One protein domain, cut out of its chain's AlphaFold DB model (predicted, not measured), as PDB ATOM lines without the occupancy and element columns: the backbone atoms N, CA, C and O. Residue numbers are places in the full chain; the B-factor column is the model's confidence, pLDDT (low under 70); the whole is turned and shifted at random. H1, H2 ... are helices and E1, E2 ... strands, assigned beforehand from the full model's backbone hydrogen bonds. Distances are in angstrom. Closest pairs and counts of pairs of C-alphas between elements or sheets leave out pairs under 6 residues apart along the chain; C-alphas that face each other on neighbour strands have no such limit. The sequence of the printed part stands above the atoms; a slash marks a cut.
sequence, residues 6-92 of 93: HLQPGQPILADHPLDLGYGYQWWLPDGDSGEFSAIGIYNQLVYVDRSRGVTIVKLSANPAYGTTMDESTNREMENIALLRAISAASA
ATOM      1  N   HIS A   6      55.396  77.416   7.960       91.12
ATOM      2  CA  HIS A   6      54.295  77.399   6.987       91.12
ATOM      3  C   HIS A   6      53.170  76.398   7.313       91.12
ATOM      4  O   HIS A   6      52.059  76.577   6.831       91.12
ATOM      5  N   LEU A   7      53.424  75.369   8.131       93.00
ATOM      6  CA  LEU A   7      52.397  74.413   8.553       93.00
ATOM      7  C   LEU A   7      51.637  74.857   9.810       93.00
ATOM      8  O   LEU A   7      50.666  74.205  10.180       93.00
ATOM      9  N   GLN A   8      52.081  75.915  10.488       92.00
ATOM     10  CA  GLN A   8      51.445  76.405  11.707       92.00
ATOM     11  C   GLN A   8      50.359  77.439  11.359       92.00
ATOM     12  O   GLN A   8      50.609  78.307  10.521       92.00
ATOM     13  N   PRO A   9      49.180  77.398  12.006       91.88
ATOM     14  CA  PRO A   9      48.166  78.443  11.873       91.88
ATOM     15  C   PRO A   9      48.719  79.842  12.161       91.88
ATOM     16  O   PRO A   9      49.569  80.010  13.038       91.88
ATOM     17  N   GLY A  10      48.257  80.847  11.416       90.25
ATOM     18  CA  GLY A  10      48.669  82.243  11.595       90.25
ATOM     19  C   GLY A  10      50.026  82.600  10.981       90.25
ATOM     20  O   GLY A  10      50.405  83.767  10.988       90.25
ATOM     21  N   GLN A  11      50.787  81.624  10.473       91.25
ATOM     22  CA  GLN A  11      52.113  81.863   9.888       91.25
ATOM     23  C   GLN A  11      52.101  82.103   8.369       91.25
ATOM     24  O   GLN A  11      52.914  82.907   7.903       91.25
ATOM     25  N   PRO A  12      51.252  81.438   7.558       90.56
ATOM     26  CA  PRO A  12      51.115  81.786   6.149       90.56
ATOM     27  C   PRO A  12      50.598  83.215   5.983       90.56
ATOM     28  O   PRO A  12      49.578  83.586   6.560       90.56
ATOM     29  N   ILE A  13      51.291  83.994   5.150       86.44
ATOM     30  CA  ILE A  13      50.866  85.335   4.742       86.44
ATOM     31  C   ILE A  13      50.269  85.238   3.343       86.44
ATOM     32  O   ILE A  13      50.951  84.813   2.405       86.44
ATOM     33  N   LEU A  14      49.008  85.639   3.200       79.56
ATOM     34  CA  LEU A  14      48.358  85.797   1.905       79.56
ATOM     35  C   LEU A  14      48.194  87.290   1.630       79.56
ATOM     36  O   LEU A  14      47.573  88.004   2.408       79.56
ATOM     37  N   ALA A  15      48.772  87.748   0.517       79.75
ATOM     38  CA  ALA A  15      48.944  89.165   0.205       79.75
ATOM     39  C   ALA A  15      49.691  89.921   1.322       79.75
ATOM     40  O   ALA A  15      50.921  89.949   1.320       79.75
ATOM     41  N   ASP A  16      48.967  90.513   2.263       80.81
ATOM     42  CA  ASP A  16      49.460  91.415   3.301       80.81
ATOM     43  C   ASP A  16      48.984  91.056   4.719       80.81
ATOM     44  O   ASP A  16      49.338  91.754   5.671       80.81
ATOM     45  N   HIS A  17      48.236  89.964   4.888       81.12
ATOM     46  CA  HIS A  17      47.692  89.550   6.179       81.12
ATOM     47  C   HIS A  17      47.949  88.063   6.468       81.12
ATOM     48  O   HIS A  17      48.037  87.242   5.546       81.12
ATOM     49  N   PRO A  18      48.119  87.700   7.753       83.88
ATOM     50  CA  PRO A  18      48.189  86.306   8.155       83.88
ATOM     51  C   PRO A  18      46.828  85.635   7.980       83.88
ATOM     52  O   PRO A  18      45.783  86.262   8.155       83.88
ATOM     53  N   LEU A  19      46.855  84.345   7.669       84.06
ATOM     54  CA  LEU A  19      45.671  83.497   7.696       84.06
ATOM     55  C   LEU A  19      45.694  82.630   8.947       84.06
ATOM     56  O   LEU A  19      46.725  82.037   9.262       84.06
ATOM     57  N   ASP A  20      44.546  82.468   9.601       91.50
ATOM     58  CA  ASP A  20      44.362  81.604  10.780       91.50
ATOM     59  C   ASP A  20      44.377  80.099  10.426       91.50
ATOM     60  O   ASP A  20      43.665  79.278  11.001       91.50
ATOM     61  N   LEU A  21      45.199  79.725   9.443       94.06
ATOM     62  CA  LEU A  21      45.361  78.394   8.876       94.06
ATOM     63  C   LEU A  21      46.841  78.171   8.559       94.06
ATOM     64  O   LEU A  21      47.525  79.077   8.089       94.06
ATOM     65  N   GLY A  22      47.343  76.963   8.789       95.31
ATOM     66  CA  GLY A  22      48.591  76.505   8.188       95.31
ATOM     67  C   GLY A  22      48.386  76.178   6.706       95.31
ATOM     68  O   GLY A  22      47.259  76.123   6.211       95.31
ATOM     69  N   TYR A  23      49.469  75.923   5.978       95.19
ATOM     70  CA  TYR A  23      49.405  75.577   4.562       95.19
ATOM     71  C   TYR A  23      50.510  74.608   4.159       95.19
ATOM     72  O   TYR A  23      51.685  74.873   4.386       95.19
ATOM     73  N   GLY A  24      50.165  73.509   3.488       94.06
ATOM     74  CA  GLY A  24      51.139  72.546   2.980       94.06
ATOM     75  C   GLY A  24      50.574  71.703   1.846       94.06
ATOM     76  O   GLY A  24      49.415  71.311   1.876       94.06
ATOM     77  N   TYR A  25      51.388  71.420   0.824       95.56
ATOM     78  CA  TYR A  25      50.993  70.590  -0.327       95.56
ATOM     79  C   TYR A  25      49.658  70.997  -0.986       95.56
ATOM     80  O   TYR A  25      48.919  70.136  -1.449       95.56
ATOM     81  N   GLN A  26      49.369  72.302  -1.057       95.62
ATOM     82  CA  GLN A  26      48.115  72.867  -1.588       95.62
ATOM     83  C   GLN A  26      46.867  72.674  -0.706       95.62
ATOM     84  O   GLN A  26      45.751  72.922  -1.159       95.62
ATOM     85  N   TRP A  27      47.051  72.294   0.558       97.19
ATOM     86  CA  TRP A  27      45.989  72.163   1.550       97.19
ATOM     87  C   TRP A  27      46.147  73.191   2.664       97.19
ATOM     88  O   TRP A  27      47.253  73.420   3.154       97.19
ATOM     89  N   TRP A  28      45.025  73.765   3.087       96.81
ATOM     90  CA  TRP A  28      44.931  74.577   4.292       96.81
ATOM     91  C   TRP A  28      44.769  73.684   5.516       96.81
ATOM     92  O   TRP A  28      44.067  72.674   5.464       96.81
ATOM     93  N   LEU A  29      45.416  74.060   6.612       96.12
ATOM     94  CA  LEU A  29      45.480  73.293   7.849       96.12
ATOM     95  C   LEU A  29      44.818  74.108   8.964       96.12
ATOM     96  O   LEU A  29      45.409  75.086   9.422       96.12
ATOM     97  N   PRO A  30      43.600  73.747   9.386       94.69
ATOM     98  CA  PRO A  30      43.005  74.301  10.590       94.69
ATOM     99  C   PRO A  30      43.898  74.092  11.819       94.69
ATOM    100  O   PRO A  30      44.762  73.215  11.842       94.69
ATOM    101  N   ASP A  31      43.692  74.909  12.844       92.06
ATOM    102  CA  ASP A  31      44.405  74.797  14.113       92.06
ATOM    103  C   ASP A  31      44.109  73.494  14.878       92.06
ATOM    104  O   ASP A  31      43.110  72.821  14.652       92.06
ATOM    105  N   GLY A  32      44.984  73.132  15.818       87.44
ATOM    106  CA  GLY A  32      44.839  71.918  16.623       87.44
ATOM    107  C   GLY A  32      45.423  70.649  15.986       87.44
ATOM    108  O   GLY A  32      46.089  70.685  14.955       87.44
ATOM    109  N   ASP A  33      45.182  69.511  16.647       80.31
ATOM    110  CA  ASP A  33      45.902  68.247  16.405       80.31
ATOM    111  C   ASP A  33      45.018  67.123  15.827       80.31
ATOM    112  O   ASP A  33      45.430  65.965  15.739       80.31
ATOM    113  N   SER A  34      43.791  67.438  15.408       79.25
ATOM    114  CA  SER A  34      42.806  66.488  14.855       79.25
ATOM    115  C   SER A  34      43.187  65.939  13.471       79.25
ATOM    116  O   SER A  34      42.549  65.016  12.961       79.25
ATOM    117  N   GLY A  35      44.257  66.456  12.859       88.25
ATOM    118  CA  GLY A  35      44.694  66.043  11.527       88.25
ATOM    119  C   GLY A  35      43.699  66.443  10.439       88.25
ATOM    120  O   GLY A  35      43.529  65.702   9.468       88.25
ATOM    121  N   GLU A  36      43.032  67.578  10.643       95.81
ATOM    122  CA  GLU A  36      42.103  68.199   9.708       95.81
ATOM    123  C   GLU A  36      42.860  68.955   8.616       95.81
ATOM    124  O   GLU A  36      43.938  69.506   8.843       95.81
ATOM    125  N   PHE A  37      42.286  68.988   7.419       97.38
ATOM    126  CA  PHE A  37      42.804  69.782   6.313       97.38
ATOM    127  C   PHE A  37      41.691  70.101   5.313       97.38
ATOM    128  O   PHE A  37      40.713  69.360   5.195       97.38
ATOM    129  N   SER A  38      41.821  71.214   4.590       98.12
ATOM    130  CA  SER A  38      40.810  71.669   3.635       98.12
ATOM    131  C   SER A  38      41.419  72.268   2.375       98.12
ATOM    132  O   SER A  38      42.361  73.055   2.433       98.12
ATOM    133  N   ALA A  39      40.850  71.944   1.218       98.25
ATOM    134  CA  ALA A  39      41.001  72.772   0.028       98.25
ATOM    135  C   ALA A  39      39.947  73.879   0.119       98.25
ATOM    136  O   ALA A  39      38.798  73.593   0.459       98.25
ATOM    137  N   ILE A  40      40.334  75.128  -0.137       96.88
ATOM    138  CA  ILE A  40      39.452  76.298  -0.042       96.88
ATOM    139  C   ILE A  40      39.589  77.081  -1.342       96.88
ATOM    140  O   ILE A  40      40.703  77.391  -1.766       96.88
ATOM    141  N   GLY A  41      38.463  77.371  -1.986       96.44
ATOM    142  CA  GLY A  41      38.404  78.215  -3.173       96.44
ATOM    143  C   GLY A  41      37.511  79.437  -2.972       96.44
ATOM    144  O   GLY A  41      36.681  79.479  -2.062       96.44
ATOM    145  N   ILE A  42      37.675  80.404  -3.880       95.50
ATOM    146  CA  ILE A  42      36.921  81.668  -3.948       95.50
ATOM    147  C   ILE A  42      35.407  81.465  -3.786       95.50
ATOM    148  O   ILE A  42      34.896  80.439  -4.176       95.50
ATOM    149  N   TYR A  43      34.634  82.403  -3.254       97.75
ATOM    150  CA  TYR A  43      33.178  82.202  -3.064       97.75
ATOM    151  C   TYR A  43      32.785  81.057  -2.096       97.75
ATOM    152  O   TYR A  43      31.624  80.627  -2.078       97.75
ATOM    153  N   ASN A  44      33.721  80.614  -1.251       97.69
ATOM    154  CA  ASN A  44      33.547  79.612  -0.190       97.69
ATOM    155  C   ASN A  44      33.217  78.182  -0.638       97.69
ATOM    156  O   ASN A  44      32.420  77.506   0.024       97.69
ATOM    157  N   GLN A  45      33.854  77.684  -1.702       98.44
ATOM    158  CA  GLN A  45      33.899  76.234  -1.939       98.44
ATOM    159  C   GLN A  45      34.967  75.565  -1.069       98.44
ATOM    160  O   GLN A  45      36.113  76.014  -1.035       98.44
ATOM    161  N   LEU A  46      34.597  74.477  -0.391       98.56
ATOM    162  CA  LEU A  46      35.493  73.729   0.487       98.56
ATOM    163  C   LEU A  46      35.398  72.226   0.223       98.56
ATOM    164  O   LEU A  46      34.306  71.670   0.082       98.56
ATOM    165  N   VAL A  47      36.555  71.569   0.226       98.69
ATOM    166  CA  VAL A  47      36.675  70.125   0.456       98.69
ATOM    167  C   VAL A  47      37.402  69.966   1.777       98.69
ATOM    168  O   VAL A  47      38.602  70.215   1.835       98.69
ATOM    169  N   TYR A  48      36.670  69.586   2.816       98.44
ATOM    170  CA  TYR A  48      37.165  69.429   4.177       98.44
ATOM    171  C   TYR A  48      37.317  67.952   4.519       98.44
ATOM    172  O   TYR A  48      36.419  67.154   4.245       98.44
ATOM    173  N   VAL A  49      38.436  67.597   5.139       98.19
ATOM    174  CA  VAL A  49      38.735  66.234   5.570       98.19
ATOM    175  C   VAL A  49      39.111  66.244   7.045       98.19
ATOM    176  O   VAL A  49      40.051  66.922   7.450       98.19
ATOM    177  N   ASP A  50      38.407  65.435   7.832       96.94
ATOM    178  CA  ASP A  50      38.736  65.107   9.215       96.94
ATOM    179  C   ASP A  50      39.134  63.632   9.283       96.94
ATOM    180  O   ASP A  50      38.307  62.715   9.349       96.94
ATOM    181  N   ARG A  51      40.448  63.401   9.251       94.50
ATOM    182  CA  ARG A  51      41.006  62.048   9.264       94.50
ATOM    183  C   ARG A  51      40.758  61.332  10.590       94.50
ATOM    184  O   ARG A  51      40.652  60.110  10.579       94.50
ATOM    185  N   SER A  52      40.669  62.056  11.707       93.00
ATOM    186  CA  SER A  52      40.447  61.446  13.024       93.00
ATOM    187  C   SER A  52      39.082  60.763  13.127       93.00
ATOM    188  O   SER A  52      38.947  59.778  13.852       93.00
ATOM    189  N   ARG A  53      38.098  61.244  12.355       93.25
ATOM    190  CA  ARG A  53      36.726  60.717  12.312       93.25
ATOM    191  C   ARG A  53      36.387  59.960  11.028       93.25
ATOM    192  O   ARG A  53      35.300  59.406  10.925       93.25
ATOM    193  N   GLY A  54      37.292  59.921  10.047       95.06
ATOM    194  CA  GLY A  54      37.021  59.312   8.740       95.06
ATOM    195  C   GLY A  54      35.947  60.060   7.942       95.06
ATOM    196  O   GLY A  54      35.208  59.444   7.176       95.06
ATOM    197  N   VAL A  55      35.847  61.377   8.136       96.31
ATOM    198  CA  VAL A  55      34.804  62.225   7.553       96.31
ATOM    199  C   VAL A  55      35.395  63.101   6.454       96.31
ATOM    200  O   VAL A  55      36.418  63.758   6.645       96.31
ATOM    201  N   THR A  56      34.701  63.161   5.319       97.94
ATOM    202  CA  THR A  56      34.966  64.122   4.243       97.94
ATOM    203  C   THR A  56      33.684  64.881   3.944       97.94
ATOM    204  O   THR A  56      32.641  64.268   3.715       97.94
ATOM    205  N   ILE A  57      33.762  66.210   3.908       98.44
ATOM    206  CA  ILE A  57      32.630  67.083   3.602       98.44
ATOM    207  C   ILE A  57      32.986  67.946   2.398       98.44
ATOM    208  O   ILE A  57      34.021  68.610   2.369       98.44
ATOM    209  N   VAL A  58      32.097  67.963   1.407       98.69
ATOM    210  CA  VAL A  58      32.171  68.887   0.275       98.69
ATOM    211  C   VAL A  58      31.099  69.949   0.459       98.69
ATOM    212  O   VAL A  58      29.914  69.630   0.549       98.69
ATOM    213  N   LYS A  59      31.514  71.216   0.487       98.56
ATOM    214  CA  LYS A  59      30.622  72.373   0.509       98.56
ATOM    215  C   LYS A  59      30.806  73.180  -0.767       98.56
ATOM    216  O   LYS A  59      31.894  73.672  -1.049       98.56
ATOM    217  N   LEU A  60      29.714  73.356  -1.502       98.50
ATOM    218  CA  LEU A  60      29.646  74.234  -2.665       98.50
ATOM    219  C   LEU A  60      28.823  75.470  -2.309       98.50
ATOM    220  O   LEU A  60      27.797  75.365  -1.637       98.50
ATOM    221  N   SER A  61      29.264  76.640  -2.757       98.19
ATOM    222  CA  SER A  61      28.524  77.888  -2.589       98.19
ATOM    223  C   SER A  61      28.892  78.903  -3.663       98.19
ATOM    224  O   SER A  61      29.753  78.660  -4.501       98.19
ATOM    225  N   ALA A  62      28.206  80.039  -3.627       98.00
ATOM    226  CA  ALA A  62      28.474  81.196  -4.464       98.00
ATOM    227  C   ALA A  62      28.294  82.465  -3.615       98.00
ATOM    228  O   ALA A  62      27.330  83.198  -3.806       98.00
ATOM    229  N   ASN A  63      29.150  82.671  -2.605       98.00
ATOM    230  CA  ASN A  63      29.066  83.846  -1.728       98.00
ATOM    231  C   ASN A  63      29.363  85.133  -2.528       98.00
ATOM    232  O   ASN A  63      30.523  85.358  -2.871       98.00
ATOM    233  N   PRO A  64      28.375  86.010  -2.793       97.88
ATOM    234  CA  PRO A  64      28.588  87.199  -3.617       97.88
ATOM    235  C   PRO A  64      29.421  88.282  -2.918       97.88
ATOM    236  O   PRO A  64      29.910  89.189  -3.582       97.88
ATOM    237  N   ALA A  65      29.572  88.208  -1.592       97.75
ATOM    238  CA  ALA A  65      30.384  89.146  -0.828       97.75
ATOM    239  C   ALA A  65      31.872  88.757  -0.801       97.75
ATOM    240  O   ALA A  65      32.699  89.562  -0.378       97.75
ATOM    241  N   TYR A  66      32.238  87.554  -1.250       96.31
ATOM    242  CA  TYR A  66      33.615  87.074  -1.177       96.31
ATOM    243  C   TYR A  66      34.591  88.007  -1.906       96.31
ATOM    244  O   TYR A  66      34.364  88.375  -3.058       96.31
ATOM    245  N   GLY A  67      35.687  88.374  -1.244       92.31
ATOM    246  CA  GLY A  67      36.727  89.240  -1.795       92.31
ATOM    247  C   GLY A  67      36.311  90.701  -1.984       92.31
ATOM    248  O   GLY A  67      37.099  91.483  -2.512       92.31
ATOM    249  N   THR A  68      35.102  91.099  -1.564       95.81
ATOM    250  CA  THR A  68      34.696  92.520  -1.563       95.81
ATOM    251  C   THR A  68      35.415  93.320  -0.476       95.81
ATOM    252  O   THR A  68      35.607  94.525  -0.628       95.81
ATOM    253  N   THR A  69      35.864  92.640   0.583       91.88
ATOM    254  CA  THR A  69      36.827  93.124   1.579       91.88
ATOM    255  C   THR A  69      37.793  91.989   1.940       91.88
ATOM    256  O   THR A  69      37.589  90.848   1.519       91.88
ATOM    257  N   MET A  70      38.841  92.278   2.714       86.88
ATOM    258  CA  MET A  70      39.718  91.242   3.287       86.88
ATOM    259  C   MET A  70      39.195  90.696   4.628       86.88
ATOM    260  O   MET A  70      39.812  89.807   5.204       86.88
ATOM    261  N   ASP A  71      38.055  91.189   5.119       89.81
ATOM    262  CA  ASP A  71      37.536  90.816   6.430       89.81
ATOM    263  C   ASP A  71      36.829  89.454   6.398       89.81
ATOM    264  O   ASP A  71      36.067  89.134   5.477       89.81
ATOM    265  N   GLU A  72      36.958  88.694   7.489       91.81
ATOM    266  CA  GLU A  72      36.226  87.434   7.707       91.81
ATOM    267  C   GLU A  72      34.703  87.619   7.566       91.81
ATOM    268  O   GLU A  72      33.988  86.719   7.135       91.81
ATOM    269  N   SER A  73      34.181  88.822   7.841       94.75
ATOM    270  CA  SER A  73      32.755  89.130   7.677       94.75
ATOM    271  C   SER A  73      32.252  89.029   6.226       94.75
ATOM    272  O   SER A  73      31.052  88.820   6.011       94.75
ATOM    273  N   THR A  74      33.134  89.133   5.228       95.69
ATOM    274  CA  THR A  74      32.794  88.921   3.812       95.69
ATOM    275  C   THR A  74      33.369  87.627   3.264       95.69
ATOM    276  O   THR A  74      32.706  86.978   2.451       95.69
ATOM    277  N   ASN A  75      34.563  87.238   3.719       93.81
ATOM    278  CA  ASN A  75      35.275  86.083   3.185       93.81
ATOM    279  C   ASN A  75      34.888  84.770   3.863       93.81
ATOM    280  O   ASN A  75      34.771  83.784   3.154       93.81
ATOM    281  N   ARG A  76      34.502  84.759   5.143       95.94
ATOM    282  CA  ARG A  76      33.829  83.637   5.828       95.94
ATOM    283  C   ARG A  76      34.624  82.323   5.886       95.94
ATOM    284  O   ARG A  76      34.006  81.264   6.032       95.94
ATOM    285  N   GLU A  77      35.942  82.308   5.707       94.12
ATOM    286  CA  GLU A  77      36.727  81.069   5.728       94.12
ATOM    287  C   GLU A  77      36.614  80.353   7.074       94.12
ATOM    288  O   GLU A  77      36.258  79.170   7.112       94.12
ATOM    289  N   MET A  78      36.869  81.063   8.172       95.00
ATOM    290  CA  MET A  78      36.904  80.463   9.505       95.00
ATOM    291  C   MET A  78      35.510  80.093  10.005       95.00
ATOM    292  O   MET A  78      35.345  79.039  10.622       95.00
ATOM    293  N   GLU A  79      34.486  80.881   9.669       96.88
ATOM    294  CA  GLU A  79      33.091  80.509   9.925       96.88
ATOM    295  C   GLU A  79      32.726  79.189   9.231       96.88
ATOM    296  O   GLU A  79      32.113  78.303   9.833       96.88
ATOM    297  N   ASN A  80      33.146  79.016   7.973       97.94
ATOM    298  CA  ASN A  80      32.908  77.776   7.243       97.94
ATOM    299  C   ASN A  80      33.685  76.597   7.843       97.94
ATOM    300  O   ASN A  80      33.109  75.522   7.995       97.94
ATOM    301  N   ILE A  81      34.951  76.775   8.230       97.19
ATOM    302  CA  ILE A  81      35.718  75.721   8.914       97.19
ATOM    303  C   ILE A  81      35.042  75.317  10.231       97.19
ATOM    304  O   ILE A  81      34.887  74.123  10.495       97.19
ATOM    305  N   ALA A  82      34.569  76.281  11.027       97.06
ATOM    306  CA  ALA A  82      33.852  76.012  12.271       97.06
ATOM    307  C   ALA A  82      32.555  75.217  12.037       97.06
ATOM    308  O   ALA A  82      32.287  74.244  12.748       97.06
ATOM    309  N   LEU A  83      31.779  75.573  11.007       97.81
ATOM    310  CA  LEU A  83      30.584  74.826  10.605       97.81
ATOM    311  C   LEU A  83      30.918  73.374  10.229       97.81
ATOM    312  O   LEU A  83      30.260  72.445  10.697       97.81
ATOM    313  N   LEU A  84      31.933  73.164   9.390       97.56
ATOM    314  CA  LEU A  84      32.311  71.828   8.915       97.56
ATOM    315  C   LEU A  84      32.847  70.951  10.053       97.56
ATOM    316  O   LEU A  84      32.493  69.773  10.134       97.56
ATOM    317  N   ARG A  85      33.605  71.533  10.989       96.06
ATOM    318  CA  ARG A  85      34.011  70.875  12.238       96.06
ATOM    319  C   ARG A  85      32.818  70.443  13.079       96.06
ATOM    320  O   ARG A  85      32.791  69.308  13.549       96.06
ATOM    321  N   ALA A  86      31.821  71.313  13.246       97.19
ATOM    322  CA  ALA A  86      30.615  70.985  14.002       97.19
ATOM    323  C   ALA A  86      29.840  69.819  13.362       97.19
ATOM    324  O   ALA A  86      29.410  68.908  14.068       97.19
ATOM    325  N   ILE A  87      29.721  69.802  12.029       96.94
ATOM    326  CA  ILE A  87      29.107  68.688  11.289       96.94
ATOM    327  C   ILE A  87      29.914  67.394  11.476       96.94
ATOM    328  O   ILE A  87      29.327  66.363  11.794       96.94
ATOM    329  N   SER A  88      31.245  67.445  11.331       95.94
ATOM    330  CA  SER A  88      32.129  66.281  11.526       95.94
ATOM    331  C   SER A  88      32.031  65.706  12.943       95.94
ATOM    332  O   SER A  88      31.956  64.493  13.138       95.94
ATOM    333  N   ALA A  89      31.976  66.574  13.956       94.62
ATOM    334  CA  ALA A  89      31.816  66.161  15.346       94.62
ATOM    335  C   ALA A  89      30.463  65.475  15.595       94.62
ATOM    336  O   ALA A  89      30.401  64.517  16.360       94.62
ATOM    337  N   ALA A  90      29.400  65.937  14.930       94.81
ATOM    338  CA  ALA A  90      28.065  65.360  15.042       94.81
ATOM    339  C   ALA A  90      27.883  64.052  14.250       94.81
ATOM    340  O   ALA A  90      26.937  63.316  14.522       94.81
ATOM    341  N   SER A  91      28.752  63.745  13.278       85.44
ATOM    342  CA  SER A  91      28.663  62.511  12.483       85.44
ATOM    343  C   SER A  91      29.368  61.305  13.111       85.44
ATOM    344  O   SER A  91      29.255  60.203  12.580       85.44
ATOM    345  N   ALA A  92      30.097  61.492  14.214       65.81
ATOM    346  CA  ALA A  92      30.654  60.388  14.986       65.81
ATOM    347  C   ALA A  92      29.530  59.688  15.778       65.81
ATOM    348  O   ALA A  92      29.003  60.256  16.736       65.81
TER     349      ALA A  92
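This is residues 6 to 92 of the 93 residues of an uncharacterized protein of Novosphingobium sediminis (UniProt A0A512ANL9). A three-stranded antiparallel sheet has the long helix H2 slanting over one face, and a small hairpin, E1 and E2, sits beside its edge strand E3. A long loop, residues 60 to 71, leads from E5 to the short helix H1 near the first end of H2. The 87 printed residues run E1 E2 E3 E4 E5 H1 H2; the larger sheet has the order E3 - E4 - E5, and the class is mixed, with under half of the residues in named elements. The whole is compact, with a radius of gyration of the C-alphas of 12.7 A and spans of 36 by 28 by 19 A.

E3, residues 36 to 41, E4, residues 45 to 50, and E5, residues 55 to 59, form a meander, each strand the antiparallel neighbour of the one before. N 39 and O 47 are 2.9 A apart; N 57 and O 48 are 2.8 A apart. H2, residues 77 to 90, is on this sheet at a height of 9.2 A, slantwise to the strands at 42 degrees to E4 on the local plane. The closest C-alphas of H2 and E5 are those of Ser 88 and Val 55, 6.3 A. Every O i to N i+4 pair of H2 is within hydrogen-bond range. H1, residues 72 to 75, is too short for such a pair; it is close to H2 but not clearly touching, Glu 72 and Met 78 having the closest C-alphas, 7.2 A. E1, residues 22 to 24, and E2, residues 27 to 29, are an antiparallel hairpin, with N 22 and O 29 2.8 A apart. The closest C-alphas of E2 and E3 are those of Leu 29 and Phe 37, 4.7 A.

E3 spans 16.7 A, E4 16.5 A, E5 13.0 A and H2 20.2 A. E1 begins at C-alpha 22 (48.591, 76.505, 8.188); H2 ends at C-alpha 90 (28.065, 65.360, 15.042).

The C-alphas farthest apart, Asp 16 and Ala 92, are 38.1 A apart. The printed part has no cut; the link E5 to H1 is long. Residue 92 is under pLDDT 70.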